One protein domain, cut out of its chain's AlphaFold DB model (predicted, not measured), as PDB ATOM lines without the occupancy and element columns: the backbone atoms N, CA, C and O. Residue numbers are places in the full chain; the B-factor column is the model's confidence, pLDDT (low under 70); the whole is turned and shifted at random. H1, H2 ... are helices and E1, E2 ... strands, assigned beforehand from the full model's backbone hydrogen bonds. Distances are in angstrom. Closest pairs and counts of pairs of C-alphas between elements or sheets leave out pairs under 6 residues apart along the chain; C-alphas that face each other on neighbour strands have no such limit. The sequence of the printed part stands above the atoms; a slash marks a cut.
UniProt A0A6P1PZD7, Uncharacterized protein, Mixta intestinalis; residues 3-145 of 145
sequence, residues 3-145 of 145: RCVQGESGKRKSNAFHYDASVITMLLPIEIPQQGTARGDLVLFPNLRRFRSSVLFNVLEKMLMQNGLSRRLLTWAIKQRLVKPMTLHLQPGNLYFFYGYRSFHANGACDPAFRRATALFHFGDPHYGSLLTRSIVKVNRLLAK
ATOM      1  N   ARG A   3     165.997 182.389 132.907       88.75
ATOM      2  CA  ARG A   3     165.643 182.554 134.318       88.75
ATOM      3  C   ARG A   3     166.874 182.318 135.177       88.75
ATOM      4  O   ARG A   3     167.345 181.187 135.266       88.75
ATOM      5  N   CYS A   4     167.344 183.382 135.822       88.88
ATOM      6  CA  CYS A   4     168.416 183.342 136.809       88.88
ATOM      7  C   CYS A   4     167.834 183.558 138.209       88.88
ATOM      8  O   CYS A   4     166.972 184.416 138.409       88.88
ATOM      9  N   VAL A   5     168.270 182.746 139.163       85.31
ATOM     10  CA  VAL A   5     167.872 182.815 140.566       85.31
ATOM     11  C   VAL A   5     169.143 182.799 141.407       85.31
ATOM     12  O   VAL A   5     169.951 181.886 141.269       85.31
ATOM     13  N   GLN A   6     169.306 183.806 142.263       84.00
ATOM     14  CA  GLN A   6     170.409 183.930 143.218       84.00
ATOM     15  C   GLN A   6     169.925 184.704 144.454       84.00
ATOM     16  O   GLN A   6     169.008 185.534 144.356       84.00
ATOM     17  N   GLY A   7     170.505 184.425 145.621       79.88
ATOM     18  CA  GLY A   7     170.107 185.058 146.874       79.88
ATOM     19  C   GLY A   7     168.680 184.694 147.308       79.88
ATOM     20  O   GLY A   7     168.086 183.702 146.881       79.88
ATOM     21  N   GLU A   8     168.082 185.541 148.143       78.75
ATOM     22  CA  GLU A   8     166.764 185.296 148.758       78.75
ATOM     23  C   GLU A   8     165.592 185.243 147.753       78.75
ATOM     24  O   GLU A   8     164.495 184.765 148.068       78.75
ATOM     25  N   SER A   9     165.817 185.673 146.507       71.75
ATOM     26  CA  SER A   9     164.828 185.591 145.424       71.75
ATOM     27  C   SER A   9     164.364 184.149 145.154       71.75
ATOM     28  O   SER A   9     163.182 183.919 144.867       71.75
ATOM     29  N   GLY A  10     165.261 183.169 145.324       65.81
ATOM     30  CA  GLY A  10     164.973 181.751 145.114       65.81
ATOM     31  C   GLY A  10     164.034 181.161 146.153       65.81
ATOM     32  O   GLY A  10     163.098 180.442 145.799       65.81
ATOM     33  N   LYS A  11     164.202 181.537 147.424       71.00
ATOM     34  CA  LYS A  11     163.309 181.099 148.504       71.00
ATOM     35  C   LYS A  11     161.904 181.669 148.333       71.00
ATOM     36  O   LYS A  11     160.932 180.913 148.385       71.00
ATOM     37  N   ARG A  12     161.771 182.970 148.046       72.31
ATOM     38  CA  ARG A  12     160.456 183.639 147.925       72.31
ATOM     39  C   ARG A  12     159.576 183.029 146.825       72.31
ATOM     40  O   ARG A  12     158.370 182.846 147.020       72.31
ATOM     41  N   LYS A  13     160.176 182.662 145.686       78.06
ATOM     42  CA  LYS A  13     159.473 182.095 144.516       78.06
ATOM     43  C   LYS A  13     159.480 180.552 144.463       78.06
ATOM     44  O   LYS A  13     158.980 179.993 143.487       78.06
ATOM     45  N   SER A  14     160.005 179.871 145.484       86.06
ATOM     46  CA  SER A  14     160.054 178.398 145.561       86.06
ATOM     47  C   SER A  14     158.666 177.763 145.678       86.06
ATOM     48  O   SER A  14     157.775 178.327 146.301       86.06
ATOM     49  N   ASN A  15     158.435 176.580 145.115       90.62
ATOM     50  CA  ASN A  15     157.140 175.884 145.172       90.62
ATOM     51  C   ASN A  15     155.958 176.732 144.662       90.62
ATOM     52  O   ASN A  15     154.815 176.520 145.058       90.62
ATOM     53  N   ALA A  16     156.206 177.733 143.812       92.81
ATOM     54  CA  ALA A  16     155.152 178.481 143.138       92.81
ATOM     55  C   ALA A  16     154.590 177.637 141.987       92.81
ATOM     56  O   ALA A  16     154.967 177.826 140.828       92.81
ATOM     57  N   PHE A  17     153.755 176.653 142.332       96.12
ATOM     58  CA  PHE A  17     153.199 175.720 141.360       96.12
ATOM     59  C   PHE A  17     152.266 176.410 140.370       96.12
ATOM     60  O   PHE A  17     151.400 177.199 140.750       96.12
ATOM     61  N   HIS A  18     152.458 176.101 139.092       96.50
ATOM     62  CA  HIS A  18     151.681 176.652 137.996       96.50
ATOM     63  C   HIS A  18     151.611 175.696 136.802       96.50
ATOM     64  O   HIS A  18     152.281 174.668 136.734       96.50
ATOM     65  N   TYR A  19     150.738 176.059 135.872       96.69
ATOM     66  CA  TYR A  19     150.679 175.563 134.506       96.69
ATOM     67  C   TYR A  19     151.115 176.683 133.579       96.69
ATOM     68  O   TYR A  19     150.660 177.829 133.731       96.69
ATOM     69  N   ASP A  20     151.875 176.324 132.557       94.12
ATOM     70  CA  ASP A  20     152.246 177.255 131.505       94.12
ATOM     71  C   ASP A  20     151.036 177.615 130.633       94.12
ATOM     72  O   ASP A  20     149.944 177.035 130.726       94.12
ATOM     73  N   ALA A  21     151.190 178.658 129.823       91.00
ATOM     74  CA  ALA A  21     150.258 178.928 128.730       91.00
ATOM     75  C   ALA A  21     150.497 177.969 127.553       91.00
ATOM     76  O   ALA A  21     149.550 177.535 126.907       91.00
ATOM     77  N   SER A  22     151.754 177.594 127.317       92.69
ATOM     78  CA  SER A  22     152.163 176.788 126.171       92.69
ATOM     79  C   SER A  22     152.103 175.286 126.434       92.69
ATOM     80  O   SER A  22     152.269 174.824 127.562       92.69
ATOM     81  N   VAL A  23     151.874 174.520 125.369       94.94
ATOM     82  CA  VAL A  23     151.743 173.062 125.375       94.94
ATOM     83  C   VAL A  23     153.046 172.409 125.804       94.94
ATOM     84  O   VAL A  23     153.020 171.598 126.727       94.94
ATOM     85  N   ILE A  24     154.157 172.772 125.162       96.44
ATOM     86  CA  ILE A  24     155.485 172.221 125.434       96.44
ATOM     87  C   ILE A  24     156.335 173.284 126.118       96.44
ATOM     88  O   ILE A  24     156.406 174.427 125.656       96.44
ATOM     89  N   THR A  25     157.019 172.871 127.181       97.31
ATOM     90  CA  THR A  25     158.079 173.647 127.817       97.31
ATOM     91  C   THR A  25     159.379 172.866 127.731       97.31
ATOM     92  O   THR A  25     159.451 171.702 128.133       97.31
ATOM     93  N   MET A  26     160.398 173.522 127.186       97.56
ATOM     94  CA  MET A  26     161.756 173.013 127.082       97.56
ATOM     95  C   MET A  26     162.642 173.732 128.095       97.56
ATOM     96  O   MET A  26     162.631 174.965 128.175       97.56
ATOM     97  N   LEU A  27     163.417 172.960 128.853       97.69
ATOM     98  CA  LEU A  27     164.387 173.458 129.819       97.69
ATOM     99  C   LEU A  27     165.790 173.073 129.370       97.69
ATOM    100  O   LEU A  27     166.097 171.888 129.234       97.69
ATOM    101  N   LEU A  28     166.636 174.083 129.211       97.69
ATOM    102  CA  LEU A  28     168.073 173.935 129.026       97.69
ATOM    103  C   LEU A  28     168.772 174.470 130.284       97.69
ATOM    104  O   LEU A  28     168.827 175.691 130.489       97.69
ATOM    105  N   PRO A  29     169.247 173.592 131.181       96.69
ATOM    106  CA  PRO A  29     169.989 174.004 132.362       96.69
ATOM    107  C   PRO A  29     171.362 174.519 131.937       96.69
ATOM    108  O   PRO A  29     172.116 173.812 131.276       96.69
ATOM    109  N   ILE A  30     171.671 175.756 132.313       96.12
ATOM    110  CA  ILE A  30     172.974 176.373 132.042       96.12
ATOM    111  C   ILE A  30     173.846 176.239 133.288       96.12
ATOM    112  O   ILE A  30     174.995 175.828 133.208       96.12
ATOM    113  N   GLU A  31     173.261 176.517 134.453       94.94
ATOM    114  CA  GLU A  31     173.934 176.431 135.745       94.94
ATOM    115  C   GLU A  31     172.953 175.868 136.777       94.94
ATOM    116  O   GLU A  31     171.889 176.450 137.013       94.94
ATOM    117  N   ILE A  32     173.289 174.724 137.373       94.00
ATOM    118  CA  ILE A  32     172.527 174.107 138.464       94.00
ATOM    119  C   ILE A  32     173.499 173.846 139.620       94.00
ATOM    120  O   ILE A  32     174.495 173.148 139.396       94.00
ATOM    121  N   PRO A  33     173.224 174.354 140.838       91.75
ATOM    122  CA  PRO A  33     174.067 174.098 142.001       91.75
ATOM    123  C   PRO A  33     174.226 172.598 142.245       91.75
ATOM    124  O   PRO A  33     173.232 171.880 142.325       91.75
ATOM    125  N   GLN A  34     175.464 172.127 142.384       86.25
ATOM    126  CA  GLN A  34     175.756 170.751 142.815       86.25
ATOM    127  C   GLN A  34     175.993 170.653 144.327       86.25
ATOM    128  O   GLN A  34     175.982 169.566 144.895       86.25
ATOM    129  N   GLN A  35     176.196 171.801 144.970       81.81
ATOM    130  CA  GLN A  35     176.474 171.957 146.391       81.81
ATOM    131  C   GLN A  35     175.234 172.517 147.107       81.81
ATOM    132  O   GLN A  35     174.357 173.118 146.479       81.81
ATOM    133  N   GLY A  36     175.174 172.326 148.425       76.88
ATOM    134  CA  GLY A  36     174.051 172.754 149.258       76.88
ATOM    135  C   GLY A  36     172.906 171.738 149.324       76.88
ATOM    136  O   GLY A  36     172.872 170.735 148.611       76.88
ATOM    137  N   THR A  37     171.952 171.990 150.220       82.12
ATOM    138  CA  THR A  37     170.817 171.083 150.482       82.12
ATOM    139  C   THR A  37     169.629 171.317 149.546       82.12
ATOM    140  O   THR A  37     168.743 170.469 149.444       82.12
ATOM    141  N   ALA A  38     169.594 172.461 148.854       87.69
ATOM    142  CA  ALA A  38     168.473 172.895 148.031       87.69
ATOM    143  C   ALA A  38     168.961 173.464 146.687       87.69
ATOM    144  O   ALA A  38     169.536 174.549 146.627       87.69
ATOM    145  N   ARG A  39     168.706 172.741 145.591       90.31
ATOM    146  CA  ARG A  39     169.254 173.045 144.250       90.31
ATOM    147  C   ARG A  39     168.265 173.725 143.300       90.31
ATOM    148  O   ARG A  39     168.576 173.995 142.143       90.31
ATOM    149  N   GLY A  40     167.043 173.981 143.761       91.94
ATOM    150  CA  GLY A  40     165.962 174.482 142.914       91.94
ATOM    151  C   GLY A  40     165.488 173.456 141.883       91.94
ATOM    152  O   GLY A  40     165.206 173.824 140.740       91.94
ATOM    153  N   ASP A  41     165.437 172.182 142.275       93.94
ATOM    154  CA  ASP A  41     164.991 171.071 141.426       93.94
ATOM    155  C   ASP A  41     163.590 171.310 140.852       93.94
ATOM    156  O   ASP A  41     162.755 171.977 141.470       93.94
ATOM    157  N   LEU A  42     163.320 170.760 139.668       96.06
ATOM    158  CA  LEU A  42     161.991 170.839 139.074       96.06
ATOM    159  C   LEU A  42     161.076 169.830 139.774       96.06
ATOM    160  O   LEU A  42     161.382 168.643 139.843       96.06
ATOM    161  N   VAL A  43     159.940 170.296 140.277       97.06
ATOM    162  CA  VAL A  43     158.926 169.479 140.948       97.06
ATOM    163  C   VAL A  43     157.659 169.512 140.109       97.06
ATOM    164  O   VAL A  43     157.180 170.594 139.773       97.06
ATOM    165  N   LEU A  44     157.115 168.348 139.756       97.31
ATOM    166  CA  LEU A  44     156.014 168.223 138.804       97.31
ATOM    167  C   LEU A  44     154.978 167.168 139.208       97.31
ATOM    168  O   LEU A  44     155.305 166.064 139.632       97.31
ATOM    169  N   PHE A  45     153.711 167.504 138.977       97.81
ATOM    170  CA  PHE A  45     152.608 166.562 138.827       97.81
ATOM    171  C   PHE A  45     152.329 166.424 137.326       97.81
ATOM    172  O   PHE A  45     151.678 167.301 136.739       97.81
ATOM    173  N   PRO A  46     152.885 165.394 136.665       97.06
ATOM    174  CA  PRO A  46     152.827 165.280 135.217       97.06
ATOM    175  C   PRO A  46     151.392 165.045 134.750       97.06
ATOM    176  O   PRO A  46     150.666 164.242 135.327       97.06
ATOM    177  N   ASN A  47     151.002 165.720 133.668       96.19
ATOM    178  CA  ASN A  47     149.736 165.474 132.969       96.19
ATOM    179  C   ASN A  47     148.462 165.529 133.842       96.19
ATOM    180  O   ASN A  47     147.456 164.919 133.477       96.19
ATOM    181  N   LEU A  48     148.484 166.290 134.944       95.62
ATOM    182  CA  LEU A  48     147.385 166.403 135.912       95.62
ATOM    183  C   LEU A  48     146.072 166.907 135.283       95.62
ATOM    184  O   LEU A  48     144.993 166.597 135.781       95.62
ATOM    185  N   ARG A  49     146.147 167.641 134.163       94.44
ATOM    186  CA  ARG A  49     144.968 168.077 133.400       94.44
ATOM    187  C   ARG A  49     145.027 167.732 131.911       94.44
ATOM    188  O   ARG A  49     146.082 167.454 131.336       94.44
ATOM    189  N   ARG A  50     143.859 167.777 131.265       93.62
ATOM    190  CA  ARG A  50     143.697 167.705 129.799       93.62
ATOM    191  C   ARG A  50     143.822 169.098 129.172       93.62
ATOM    192  O   ARG A  50     143.755 170.105 129.876       93.62
ATOM    193  N   PHE A  51     143.973 169.163 127.849       90.94
ATOM    194  CA  PHE A  51     143.833 170.427 127.122       90.94
ATOM    195  C   PHE A  51     142.413 170.972 127.284       90.94
ATOM    196  O   PHE A  51     141.444 170.222 127.160       90.94
ATOM    197  N   ARG A  52     142.282 172.265 127.596       89.12
ATOM    198  CA  ARG A  52     140.977 172.930 127.671       89.12
ATOM    199  C   ARG A  52     140.731 173.658 126.358       89.12
ATOM    200  O   ARG A  52     141.549 174.487 125.971       89.12
ATOM    201  N   SER A  53     139.600 173.371 125.718       84.75
ATOM    202  CA  SER A  53     139.106 174.124 124.557       84.75
ATOM    203  C   SER A  53     138.589 175.509 124.955       84.75
ATOM    204  O   SER A  53     138.727 176.465 124.204       84.75
ATOM    205  N   SER A  54     138.042 175.641 126.166       87.00
ATOM    206  CA  SER A  54     137.519 176.904 126.691       87.00
ATOM    207  C   SER A  54     138.562 177.677 127.501       87.00
ATOM    208  O   SER A  54     139.118 177.173 128.484       87.00
ATOM    209  N   VAL A  55     138.761 178.943 127.119       87.19
ATOM    210  CA  VAL A  55     139.610 179.911 127.833       87.19
ATOM    211  C   VAL A  55     139.113 180.122 129.265       87.19
ATOM    212  O   VAL A  55     139.923 180.178 130.188       87.19
ATOM    213  N   LEU A  56     137.791 180.197 129.465       87.25
ATOM    214  CA  LEU A  56     137.182 180.461 130.771       87.25
ATOM    215  C   LEU A  56     137.542 179.369 131.783       87.25
ATOM    216  O   LEU A  56     138.050 179.671 132.861       87.25
ATOM    217  N   PHE A  57     137.359 178.099 131.410       89.31
ATOM    218  CA  PHE A  57     137.722 176.980 132.280       89.31
ATOM    219  C   PHE A  57     139.227 176.936 132.564       89.31
ATOM    220  O   PHE A  57     139.624 176.648 133.690       89.31
ATOM    221  N   ASN A  58     140.073 177.277 131.582       89.94
ATOM    222  CA  ASN A  58     141.514 177.396 131.810       89.94
ATOM    223  C   ASN A  58     141.846 178.495 132.836       89.94
ATOM    224  O   ASN A  58     142.686 178.267 133.702       89.94
ATOM    225  N   VAL A  59     141.199 179.663 132.769       89.88
ATOM    226  CA  VAL A  59     141.429 180.758 133.727       89.88
ATOM    227  C   VAL A  59     140.945 180.381 135.127       89.88
ATOM    228  O   VAL A  59     141.714 180.525 136.075       89.88
ATOM    229  N   LEU A  60     139.726 179.848 135.265       91.69
ATOM    230  CA  LEU A  60     139.167 179.453 136.566       91.69
ATOM    231  C   LEU A  60     140.026 178.391 137.261       91.69
ATOM    232  O   LEU A  60     140.353 178.525 138.438       91.69
ATOM    233  N   GLU A  61     140.464 177.372 136.519       93.06
ATOM    234  CA  GLU A  61     141.361 176.339 137.040       93.06
ATOM    235  C   GLU A  61     142.703 176.935 137.489       93.06
ATOM    236  O   GLU A  61     143.201 176.605 138.568       93.06
ATOM    237  N   LYS A  62     143.276 177.869 136.714       92.81
ATOM    238  CA  LYS A  62     144.502 178.573 137.116       92.81
ATOM    239  C   LYS A  62     144.282 179.433 138.361       92.81
ATOM    240  O   LYS A  62     145.135 179.404 139.235       92.81
ATOM    241  N   MET A  63     143.159 180.133 138.501       91.69
ATOM    242  CA  MET A  63     142.862 180.910 139.713       91.69
ATOM    243  C   MET A  63     142.736 180.020 140.955       91.69
ATOM    244  O   MET A  63     143.286 180.344 142.010       91.69
ATOM    245  N   LEU A  64     142.068 178.873 140.821       94.12
ATOM    246  CA  LEU A  64     141.894 177.919 141.913       94.12
ATOM    247  C   LEU A  64     143.215 177.253 142.322       94.12
ATOM    248  O   LEU A  64     143.468 177.052 143.507       94.12
ATOM    249  N   MET A  65     144.076 176.917 141.361       93.81
ATOM    250  CA  MET A  65     145.310 176.174 141.634       93.81
ATOM    251  C   MET A  65     146.533 177.066 141.892       93.81
ATOM    252  O   MET A  65     147.378 176.719 142.712       93.81
ATOM    253  N   GLN A  66     146.648 178.214 141.219       94.19
ATOM    254  CA  GLN A  66     147.846 179.069 141.197       94.19
ATOM    255  C   GLN A  66     147.754 180.253 142.171       94.19
ATOM    256  O   GLN A  66     148.162 181.368 141.850       94.19
ATOM    257  N   ASN A  67     147.221 180.029 143.374       93.44
ATOM    258  CA  ASN A  67     147.132 181.051 144.420       93.44
ATOM    259  C   ASN A  67     147.940 180.671 145.675       93.44
ATOM    260  O   ASN A  67     148.430 179.548 145.829       93.44
ATOM    261  N   GLY A  68     148.102 181.636 146.585       92.56
ATOM    262  CA  GLY A  68     148.912 181.469 147.794       92.56
ATOM    263  C   GLY A  68     148.393 180.392 148.753       92.56
ATOM    264  O   GLY A  68     149.207 179.695 149.359       92.56
ATOM    265  N   LEU A  69     147.072 180.224 148.867       94.62
ATOM    266  CA  LEU A  69     146.460 179.205 149.722       94.62
ATOM    267  C   LEU A  69     146.721 177.804 149.160       94.62
ATOM    268  O   LEU A  69     147.264 176.959 149.870       94.62
ATOM    269  N   SER A  70     146.443 177.592 147.872       95.00
ATOM    270  CA  SER A  70     146.691 176.320 147.182       95.00
ATOM    271  C   SER A  70     148.169 175.932 147.220       95.00
ATOM    272  O   SER A  70     148.499 174.785 147.514       95.00
ATOM    273  N   ARG A  71     149.084 176.898 147.038       94.88
ATOM    274  CA  ARG A  71     150.530 176.685 147.223       94.88
ATOM    275  C   ARG A  71     150.868 176.202 148.635       94.88
ATOM    276  O   ARG A  71     151.648 175.258 148.773       94.88
ATOM    277  N   ARG A  72     150.331 176.847 149.677       94.81
ATOM    278  CA  ARG A  72     150.589 176.477 151.083       94.81
ATOM    279  C   ARG A  72     150.056 175.083 151.396       94.81
ATOM    280  O   ARG A  72     150.816 174.265 151.912       94.81
ATOM    281  N   LEU A  73     148.805 174.804 151.030       96.50
ATOM    282  CA  LEU A  73     148.163 173.511 151.258       96.50
ATOM    283  C   LEU A  73     148.904 172.385 150.533       96.50
ATOM    284  O   LEU A  73     149.226 171.371 151.144       96.50
ATOM    285  N   LEU A  74     149.251 172.586 149.259       96.44
ATOM    286  CA  LEU A  74     149.980 171.587 148.484       96.44
ATOM    287  C   LEU A  74     151.388 171.349 149.037       96.44
ATOM    288  O   LEU A  74     151.809 170.207 149.175       96.44
ATOM    289  N   THR A  75     152.108 172.412 149.410       94.81
ATOM    290  CA  THR A  75     153.438 172.278 150.030       94.81
ATOM    291  C   THR A  75     153.356 171.509 151.350       94.81
ATOM    292  O   THR A  75     154.218 170.678 151.631       94.81
ATOM    293  N   TRP A  76     152.323 171.762 152.159       96.56
ATOM    294  CA  TRP A  76     152.065 171.000 153.379       96.56
ATOM    295  C   TRP A  76     151.750 169.530 153.069       96.56
ATOM    296  O   TRP A  76     152.384 168.652 153.645       96.56
ATOM    297  N   ALA A  77     150.872 169.251 152.105       97.38
ATOM    298  CA  ALA A  77     150.507 167.888 151.718       97.38
ATOM    299  C   ALA A  77     151.711 167.078 151.203       97.38
ATOM    300  O   ALA A  77     151.850 165.904 151.542       97.38
ATOM    301  N   ILE A  78     152.617 167.710 150.443       96.06
ATOM    302  CA  ILE A  78     153.885 167.102 150.005       96.06
ATOM    303  C   ILE A  78     154.763 166.767 151.218       96.06
ATOM    304  O   ILE A  78     155.278 165.655 151.316       96.06
ATOM    305  N   LYS A  79     154.914 167.701 152.171       94.88
ATOM    306  CA  LYS A  79     155.698 167.480 153.401       94.88
ATOM    307  C   LYS A  79     155.140 166.334 154.247       94.88
ATOM    308  O   LYS A  79     155.914 165.527 154.747       94.88
ATOM    309  N   GLN A  80     153.816 166.240 154.354       97.56
ATOM    310  CA  GLN A  80     153.120 165.151 155.046       97.56
ATOM    311  C   GLN A  80     153.040 163.856 154.222       97.56
ATOM    312  O   GLN A  80     152.431 162.887 154.661       97.56
ATOM    313  N   ARG A  81     153.643 163.820 153.024       95.69
ATOM    314  CA  ARG A  81     153.641 162.671 152.103       95.69
ATOM    315  C   ARG A  81     152.241 162.202 151.675       95.69
ATOM    316  O   ARG A  81     152.107 161.089 151.173       95.69
ATOM    317  N   LEU A  82     151.226 163.056 151.818       97.56
ATOM    318  CA  LEU A  82     149.853 162.796 151.365       97.56
ATOM    319  C   LEU A  82     149.754 162.809 149.837       97.56
ATOM    320  O   LEU A  82     148.909 162.142 149.251       97.56
ATOM    321  N   VAL A  83     150.645 163.561 149.190       96.69
ATOM    322  CA  VAL A  83     150.832 163.562 147.739       96.69
ATOM    323  C   VAL A  83     152.317 163.445 147.419       96.69
ATOM    324  O   VAL A  83     153.168 163.913 148.178       96.69
ATOM    325  N   LYS A  84     152.636 162.828 146.281       95.56
ATOM    326  CA  LYS A  84     154.014 162.584 145.845       95.56
ATOM    327  C   LYS A  84     154.227 163.167 144.447       95.56
ATOM    328  O   LYS A  84     153.805 162.544 143.474       95.56
ATOM    329  N   PRO A  85     154.827 164.362 144.323       96.94
ATOM    330  CA  PRO A  85     155.236 164.873 143.028       96.94
ATOM    331  C   PRO A  85     156.454 164.100 142.521       96.94
ATOM    332  O   PRO A  85     157.223 163.537 143.300       96.94
ATOM    333  N   MET A  86     156.666 164.139 141.213       97.00
ATOM    334  CA  MET A  86     157.939 163.758 140.622       97.00
ATOM    335  C   MET A  86     158.935 164.910 140.808       97.00
ATOM    336  O   MET A  86     158.605 166.074 140.572       97.00
ATOM    337  N   THR A  87     160.158 164.590 141.223       95.69
ATOM    338  CA  THR A  87     161.267 165.547 141.310       95.69
ATOM    339  C   THR A  87     162.300 165.198 140.254       95.69
ATOM    340  O   THR A  87     162.737 164.054 140.164       95.69
ATOM    341  N   LEU A  88     162.676 166.185 139.446       94.81
ATOM    342  CA  LEU A  88     163.657 166.047 138.386       94.81
ATOM    343  C   LEU A  88     164.880 166.912 138.693       94.81
ATOM    344  O   LEU A  88     164.793 168.141 138.798       94.81
ATOM    345  N   HIS A  89     166.021 166.240 138.797       94.38
ATOM    346  CA  HIS A  89     167.325 166.858 138.985       94.38
ATOM    347  C   HIS A  89     167.891 167.246 137.625       94.38
ATOM    348  O   HIS A  89     168.303 166.400 136.832       94.38
ATOM    349  N   LEU A  90     167.845 168.542 137.339       94.44
ATOM    350  CA  LEU A  90     168.329 169.081 136.079       94.44
ATOM    351  C   LEU A  90     169.858 169.071 136.060       94.44
ATOM    352  O   LEU A  90     170.494 169.479 137.030       94.44
ATOM    353  N   GLN A  91     170.441 168.651 134.943       94.88
ATOM    354  CA  GLN A  91     171.887 168.636 134.741       94.88
ATOM    355  C   GLN A  91     172.253 169.504 133.532       94.88
ATOM    356  O   GLN A  91     171.602 169.383 132.489       94.88
ATOM    357  N   PRO A  92     173.260 170.388 133.648       95.81
ATOM    358  CA  PRO A  92     173.816 171.078 132.490       95.81
ATOM    359  C   PRO A  92     174.269 170.092 131.407       95.81
ATOM    360  O   PRO A  92     174.754 169.007 131.718       95.81
ATOM    361  N   GLY A  93     174.079 170.465 130.140       94.44
ATOM    362  CA  GLY A  93     174.344 169.603 128.980       94.44
ATOM    363  C   GLY A  93     173.146 168.759 128.528       94.44
ATOM    364  O   GLY A  93     173.091 168.369 127.366       94.44
ATOM    365  N   ASN A  94     172.146 168.556 129.391       97.12
ATOM    366  CA  ASN A  94     170.907 167.873 129.022       97.12
ATOM    367  C   ASN A  94     169.828 168.850 128.544       97.12
ATOM    368  O   ASN A  94     169.777 170.015 128.947       97.12
ATOM    369  N   LEU A  95     168.901 168.329 127.742       97.00
ATOM    370  CA  LEU A  95     167.702 169.034 127.309       97.00
ATOM    371  C   LEU A  95     166.462 168.294 127.804       97.00
ATOM    372  O   LEU A  95     166.326 167.090 127.595       97.00
ATOM    373  N   TYR A  96     165.552 169.014 128.455       97.62
ATOM    374  CA  TYR A  96     164.359 168.423 129.054       97.62
ATOM    375  C   TYR A  96     163.099 169.006 128.434       97.62
ATOM    376  O   TYR A  96     162.993 170.220 128.267       97.62
ATOM    377  N   PHE A  97     162.120 168.147 128.168       97.44
ATOM    378  CA  PHE A  97     160.820 168.525 127.626       97.44
ATOM    379  C   PHE A  97     159.708 168.010 128.526       97.44
ATOM    380  O   PHE A  97     159.752 166.873 128.998       97.44
ATOM    381  N   PHE A  98     158.685 168.830 128.736       97.31
ATOM    382  CA  PHE A  98     157.461 168.393 129.393       97.31
ATOM    383  C   PHE A  98     156.247 169.178 128.894       97.31
ATOM    384  O   PHE A  98     156.366 170.267 128.325       97.31
ATOM    385  N   TYR A  99     155.055 168.625 129.127       97.38
ATOM    386  CA  TYR A  99     153.803 169.294 128.789       97.38
ATOM    387  C   TYR A  99     153.490 170.397 129.808       97.38
ATOM    388  O   TYR A  99     152.771 170.142 130.778       97.38
ATOM    389  N   GLY A 100     154.018 171.608 129.602       96.38
ATOM    390  CA  GLY A 100     153.847 172.758 130.500       96.38
ATOM    391  C   GLY A 100     152.386 173.137 130.729       96.38
ATOM    392  O   GLY A 100     151.983 173.455 131.850       96.38
ATOM    393  N   TYR A 101     151.552 172.997 129.695       95.81
ATOM    394  CA  TYR A 101     150.118 173.229 129.815       95.81
ATOM    395  C   TYR A 101     149.460 172.231 130.765       95.81
ATOM    396  O   TYR A 101     148.540 172.605 131.478       95.81
ATOM    397  N   ARG A 102     149.876 170.961 130.760       96.75
ATOM    398  CA  ARG A 102     149.172 169.864 131.448       96.75
ATOM    399  C   ARG A 102     149.791 169.470 132.782       96.75
ATOM    400  O   ARG A 102     149.111 168.852 133.595       96.75
ATOM    401  N   SER A 103     151.062 169.791 132.989       97.75
ATOM    402  CA  SER A 103     151.834 169.380 134.158       97.75
ATOM    403  C   SER A 103     151.906 170.521 135.158       97.75
ATOM    404  O   SER A 103     152.390 171.608 134.833       97.75
ATOM    405  N   PHE A 104     151.421 170.282 136.373       97.50
ATOM    406  CA  PHE A 104     151.449 171.285 137.430       97.50
ATOM    407  C   PHE A 104     152.829 171.269 138.071       97.50
ATOM    408  O   PHE A 104     153.225 170.252 138.640       97.50
ATOM    409  N   HIS A 105     153.587 172.352 137.940       97.44
ATOM    410  CA  HIS A 105     155.016 172.312 138.222       97.44
ATOM    411  C   HIS A 105     155.530 173.572 138.915       97.44
ATOM    412  O   HIS A 105     154.953 174.653 138.813       97.44
ATOM    413  N   ALA A 106     156.634 173.418 139.638       95.88
ATOM    414  CA  ALA A 106     157.358 174.483 140.316       95.88
ATOM    415  C   ALA A 106     158.857 174.174 140.338       95.88
ATOM    416  O   ALA A 106     159.268 173.033 140.147       95.88
ATOM    417  N   ASN A 107     159.668 175.177 140.667       94.38
ATOM    418  CA  ASN A 107     161.027 174.927 141.140       94.38
ATOM    419  C   ASN A 107     161.009 174.843 142.666       94.38
ATOM    420  O   ASN A 107     160.354 175.663 143.319       94.38
ATOM    421  N   GLY A 108     161.758 173.899 143.224       92.69
ATOM    422  CA  GLY A 108     162.047 173.838 144.648       92.69
ATOM    423  C   GLY A 108     162.819 175.067 145.134       92.69
ATOM    424  O   GLY A 108     163.149 175.981 144.372       92.69
ATOM    425  N   ALA A 109     163.114 175.099 146.432       91.19
ATOM    426  CA  ALA A 109     164.004 176.118 146.972       91.19
ATOM    427  C   ALA A 109     165.408 175.955 146.373       91.19
ATOM    428  O   ALA A 109     165.885 174.837 146.186       91.19
ATOM    429  N   CYS A 110     166.041 177.083 146.069       91.00
ATOM    430  CA  CYS A 110     167.461 177.159 145.766       91.00
ATOM    431  C   CYS A 110     168.131 177.841 146.952       91.00
ATOM    432  O   CYS A 110     167.611 178.845 147.453       91.00
ATOM    433  N   ASP A 111     169.238 177.277 147.408       89.69
ATOM    434  CA  ASP A 111     170.053 177.868 148.454       89.69
ATOM    435  C   ASP A 111     170.548 179.264 147.994       89.69
ATOM    436  O   ASP A 111     171.049 179.388 146.872       89.69
ATOM    437  N   PRO A 112     170.358 180.326 148.807       88.38
ATOM    438  CA  PRO A 112     170.713 181.700 148.454       88.38
ATOM    439  C   PRO A 112     172.184 181.911 148.105       88.38
ATOM    440  O   PRO A 112     172.485 182.845 147.358       88.38
ATOM    441  N   ALA A 113     173.082 181.087 148.654       90.25
ATOM    442  CA  ALA A 113     174.515 181.191 148.407       90.25
ATOM    443  C   ALA A 113     174.884 180.815 146.964       90.25
ATOM    444  O   ALA A 113     175.919 181.245 146.457       90.25
ATOM    445  N   PHE A 114     174.022 180.056 146.280       90.88
ATOM    446  CA  PHE A 114     174.293 179.530 144.951       90.88
ATOM    447  C   PHE A 114     173.391 180.157 143.887       90.88
ATOM    448  O   PHE A 114     172.295 180.659 144.147       90.88
ATOM    449  N   ARG A 115     173.877 180.125 142.646       91.75
ATOM    450  CA  ARG A 115     173.156 180.601 141.471       91.75
ATOM    451  C   ARG A 115     172.586 179.422 140.693       91.75
ATOM    452  O   ARG A 115     173.223 178.390 140.524       91.75
ATOM    453  N   ARG A 116     171.373 179.608 140.177       93.62
ATOM    454  CA  ARG A 116     170.720 178.679 139.257       93.62
ATOM    455  C   ARG A 116     170.250 179.427 138.019       93.62
ATOM    456  O   ARG A 116     169.437 180.346 138.128       93.62
ATOM    457  N   ALA A 117     170.688 178.986 136.846       94.69
ATOM    458  CA  ALA A 117     170.303 179.542 135.556       94.69
ATOM    459  C   ALA A 117     169.726 178.457 134.635       94.69
ATOM    460  O   ALA A 117     170.315 177.399 134.413       94.69
ATOM    461  N   THR A 118     168.548 178.722 134.076       96.00
ATOM    462  CA  THR A 118     167.896 177.828 133.109       96.00
ATOM    463  C   THR A 118     167.315 178.660 131.980       96.00
ATOM    464  O   THR A 118     166.573 179.612 132.234       96.00
ATOM    465  N   ALA A 119     167.629 178.301 130.740       96.50
ATOM    466  CA  ALA A 119     166.919 178.824 129.585       96.50
ATOM    467  C   ALA A 119     165.612 178.044 129.406       96.50
ATOM    468  O   ALA A 119     165.603 176.812 129.388       96.50
ATOM    469  N   LEU A 120     164.504 178.777 129.316       95.62
ATOM    470  CA  LEU A 120     163.167 178.240 129.096       95.62
ATOM    471  C   LEU A 120     162.664 178.642 127.719       95.62
ATOM    472  O   LEU A 120     162.715 179.823 127.346       95.62
ATOM    473  N   PHE A 121     162.108 177.668 127.012       94.94
ATOM    474  CA  PHE A 121     161.419 177.876 125.750       94.94
ATOM    475  C   PHE A 121     160.021 177.287 125.857       94.94
ATOM    476  O   PHE A 121     159.829 176.210 126.417       94.94
ATOM    477  N   HIS A 122     159.050 178.017 125.329       94.00
ATOM    478  CA  HIS A 122     157.642 177.666 125.401       94.00
ATOM    479  C   HIS A 122     157.085 177.608 123.983       94.00
ATOM    480  O   HIS A 122     157.321 178.526 123.196       94.00
ATOM    481  N   PHE A 123     156.365 176.537 123.658       92.69
ATOM    482  CA  PHE A 123     155.858 176.299 122.311       92.69
ATOM    483  C   PHE A 123     154.391 175.848 122.307       92.69
ATOM    484  O   PHE A 123     153.985 174.993 123.098       92.69
ATOM    485  N   GLY A 124     153.614 176.438 121.392       88.81
ATOM    486  CA  GLY A 124     152.203 176.129 121.141       88.81
ATOM    487  C   GLY A 124     151.267 176.591 122.258       88.81
ATOM    488  O   GLY A 124     150.914 175.797 123.116       88.81
ATOM    489  N   ASP A 125     150.854 177.860 122.279       85.88
ATOM    490  CA  ASP A 125     149.794 178.338 123.186       85.88
ATOM    491  C   ASP A 125     148.404 178.033 122.583       85.88
ATOM    492  O   ASP A 125     148.063 178.625 121.556       85.88
ATOM    493  N   PRO A 126     147.583 177.146 123.192       82.31
ATOM    494  CA  PRO A 126     146.263 176.788 122.658       82.31
ATOM    495  C   PRO A 126     145.265 177.950 122.630       82.31
ATOM    496  O   PRO A 126     144.251 177.869 121.947       82.31
ATOM    497  N   HIS A 127     145.524 179.005 123.405       81.44
ATOM    498  CA  HIS A 127     144.635 180.156 123.580       81.44
ATOM    499  C   HIS A 127     145.230 181.435 122.980       81.44
ATOM    500  O   HIS A 127     144.766 182.545 123.288       81.44
ATOM    501  N   TYR A 128     146.254 181.289 122.131       75.56
ATOM    502  CA  TYR A 128     146.899 182.403 121.453       75.56
ATOM    503  C   TYR A 128     145.875 183.201 120.641       75.56
ATOM    504  O   TYR A 128     145.102 182.659 119.857       75.56
ATOM    505  N   GLY A 129     145.858 184.517 120.845       63.16
ATOM    506  CA  GLY A 129     144.986 185.419 120.098       63.16
ATOM    507  C   GLY A 129     143.547 185.535 120.607       63.16
ATOM    508  O   GLY A 129     142.842 186.400 120.088       63.16
ATOM    509  N   SER A 130     143.123 184.785 121.633       71.69
ATOM    510  CA  SER A 130     141.777 184.948 122.208       71.69
ATOM    511  C   SER A 130     141.588 186.333 122.855       71.69
ATOM    512  O   SER A 130     142.524 186.902 123.427       71.69
ATOM    513  N   LEU A 131     140.369 186.886 122.778       65.38
ATOM    514  CA  LEU A 131     140.046 188.222 123.306       65.38
ATOM    515  C   LEU A 131     140.352 188.343 124.806       65.38
ATOM    516  O   LEU A 131     140.919 189.340 125.246       65.38
ATOM    517  N   LEU A 132     140.051 187.298 125.579       65.38
ATOM    518  CA  LEU A 132     140.306 187.240 127.019       65.38
ATOM    519  C   LEU A 132     141.810 187.245 127.334       65.38
ATOM    520  O   LEU A 132     142.252 188.031 128.172       65.38
ATOM    521  N   THR A 133     142.615 186.444 126.621       66.00
ATOM    522  CA  THR A 133     144.080 186.452 126.784       66.00
ATOM    523  C   THR A 133     144.665 187.821 126.424       66.00
ATOM    524  O   THR A 133     145.514 188.337 127.150       66.00
ATOM    525  N   ARG A 134     144.182 188.459 125.345       67.69
ATOM    526  CA  ARG A 134     144.616 189.810 124.942       67.69
ATOM    527  C   ARG A 134     144.296 190.856 126.011       67.69
ATOM    528  O   ARG A 134     145.162 191.669 126.330       67.69
ATOM    529  N   SER A 135     143.096 190.821 126.587       64.69
ATOM    530  CA  SER A 135     142.688 191.741 127.653       64.69
ATOM    531  C   SER A 135     143.530 191.564 128.917       64.69
ATOM    532  O   SER A 135     144.015 192.555 129.458       64.69
ATOM    533  N   ILE A 136     143.800 190.322 129.339       68.62
ATOM    534  CA  ILE A 136     144.670 190.035 130.494       68.62
ATOM    535  C   ILE A 136     146.093 190.559 130.252       68.62
ATOM    536  O   ILE A 136     146.668 191.216 131.118       68.62
ATOM    537  N   VAL A 137     146.661 190.325 129.063       68.88
ATOM    538  CA  VAL A 137     147.989 190.850 128.702       68.88
ATOM    539  C   VAL A 137     147.997 192.381 128.696       68.88
ATOM    540  O   VAL A 137     148.959 192.986 129.171       68.88
ATOM    541  N   LYS A 138     146.933 193.018 128.195       63.22
ATOM    542  CA  LYS A 138     146.796 194.480 128.168       63.22
ATOM    543  C   LYS A 138     146.750 195.065 129.583       63.22
ATOM    544  O   LYS A 138     147.496 195.997 129.859       63.22
ATOM    545  N   VAL A 139     145.946 194.489 130.477       67.75
ATOM    546  CA  VAL A 139     145.857 194.910 131.889       67.75
ATOM    547  C   VAL A 139     147.196 194.721 132.603       67.75
ATOM    548  O   VAL A 139     147.683 195.653 133.235       67.75
ATOM    549  N   ASN A 140     147.852 193.569 132.436       64.44
ATOM    550  CA  ASN A 140     149.159 193.319 133.052       64.44
ATOM    551  C   ASN A 140     150.245 194.294 132.569       64.44
ATOM    552  O   ASN A 140     151.105 194.672 133.354       64.44
ATOM    553  N   ARG A 141     150.210 194.730 131.300       64.19
ATOM    554  CA  ARG A 141     151.119 195.778 130.798       64.19
ATOM    555  C   ARG A 141     150.830 197.149 131.402       64.19
ATOM    556  O   ARG A 141     151.767 197.913 131.588       64.19
ATOM    557  N   LEU A 142     149.563 197.468 131.664       58.97
ATOM    558  CA  LEU A 142     149.174 198.736 132.287       58.97
ATOM    559  C   LEU A 142     149.597 198.796 133.758       58.97
ATOM    560  O   LEU A 142     150.056 199.836 134.193       58.97
ATOM    561  N   LEU A 143     149.498 197.681 134.488       57.34
ATOM    562  CA  LEU A 143     149.916 197.580 135.894       57.34
ATOM    563  C   LEU A 143     151.439 197.482 136.092       57.34
ATOM    564  O   LEU A 143     151.914 197.577 137.218       57.34
ATOM    565  N   ALA A 144     152.194 197.220 135.022       52.25
ATOM    566  CA  ALA A 144     153.656 197.145 135.041       52.25
ATOM    567  C   ALA A 144     154.341 198.461 134.614       52.25
ATOM    568  O   ALA A 144     155.570 198.490 134.527       52.25
ATOM    569  N   LYS A 145     153.558 199.502 134.308       45.12
ATOM    570  CA  LYS A 145     154.007 200.895 134.182       45.12
ATOM    571  C   LYS A 145     153.792 201.610 135.508       45.12
ATOM    572  O   LYS A 145     154.642 202.468 135.817       45.12
TER     573      LYS A 145
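AT A GLANCE: This is residues 3 to 145 of the 145 residues of an uncharacterized protein of Mixta intestinalis (UniProt A0A6P1PZD7). Two small sheets, E1 E7 E2 E5 and E4 E3 E6, stand partly face to face as the core, without closing into a barrel. H2 and H4 lie beyond one end of the sheets, H1 is close to the E1 edge, H3 is off to the outward side of E4 E3 E6, and residues 134 to 145 stick out. The printed part has 143 residues with four named helices and seven named strands, in the order E1 H1 E2 E3 H2 H3 E4 E5 E6 E7 H4; both sheets are antiparallel and the class is mixed. The whole is compact, with a radius of gyration of the C-alphas of 15.9 A and spans of 46, 33 and 31 A.

IN THESE COORDINATES: In the larger sheet, E1 is residues 3 to 5, beginning at C-alpha 3 (165.643, 182.554, 134.318). E7 is residues 116 to 123, 22.7 A long; E2 is residues 24 to 31, 21.6 A; E5 is residues 96 to 98. In the other sheet, E4 is residues 86 to 88, E3 residues 42 to 45 and E6 residues 104 to 107. H1 is residues 9 to 12, H2 residues 55 to 65, 15.4 A long, and H3 residues 68 to 79, 16.5 A. H4, residues 131 to 143, is 18.5 A long and ends at C-alpha 143 (149.916, 197.580, 135.894).

HOW THE PARTS SIT: The sheet E1 E7 E2 E5 is twisted, with E1 and E5 as edge strands. N 5 and O 116 of E1 and E7 are 2.9 A apart, N 26 and O 121 of E2 and E7 2.9 A, and N 27 and O 96 of E2 and E5 2.8 A, each within hydrogen-bond range. E1, H1 and E2 form a split strand-helix-strand unit, two strands running the same way with E7 between them in the sheet, and its crossover is right-handed. In the sheet E4 E3 E6, N 44 and O 86 of E3 and E4 are 2.8 A apart, and N 43 and O 106 of E3 and E6 2.8 A. Strands of the two sheets are apart, for instance E2 and E6. H1, H2, H3 and H4 are not on either sheet. H2 and H3 are close but not clearly touching, at a steep tilt of 58 degrees; their closest C-alphas, of Leu 64 and Ser 70, are 7.3 A apart. H2 and H4 are close but not clearly touching, at a steep tilt of 50 degrees; their closest C-alphas, of Val 55 and Leu 132, are 7.4 A apart. Every O i to N i+4 pair is within hydrogen-bond range in H2, H3 and H4, while H1 is too short for such a pair.

THE WHOLE: The two C-alphas farthest apart, of Gln 35 and Leu 131, are 46.1 A apart. The printed part has no cut and ends at the chain's last residue, 145. The link from H1 to E2, 11 residues, is long. Residues 76 to 81, of which 76 to 79 belong to H3, stand free. The mean pLDDT of the printed part is 88.6; residue 10, residue 129 and residues 131 to 145 are under 70.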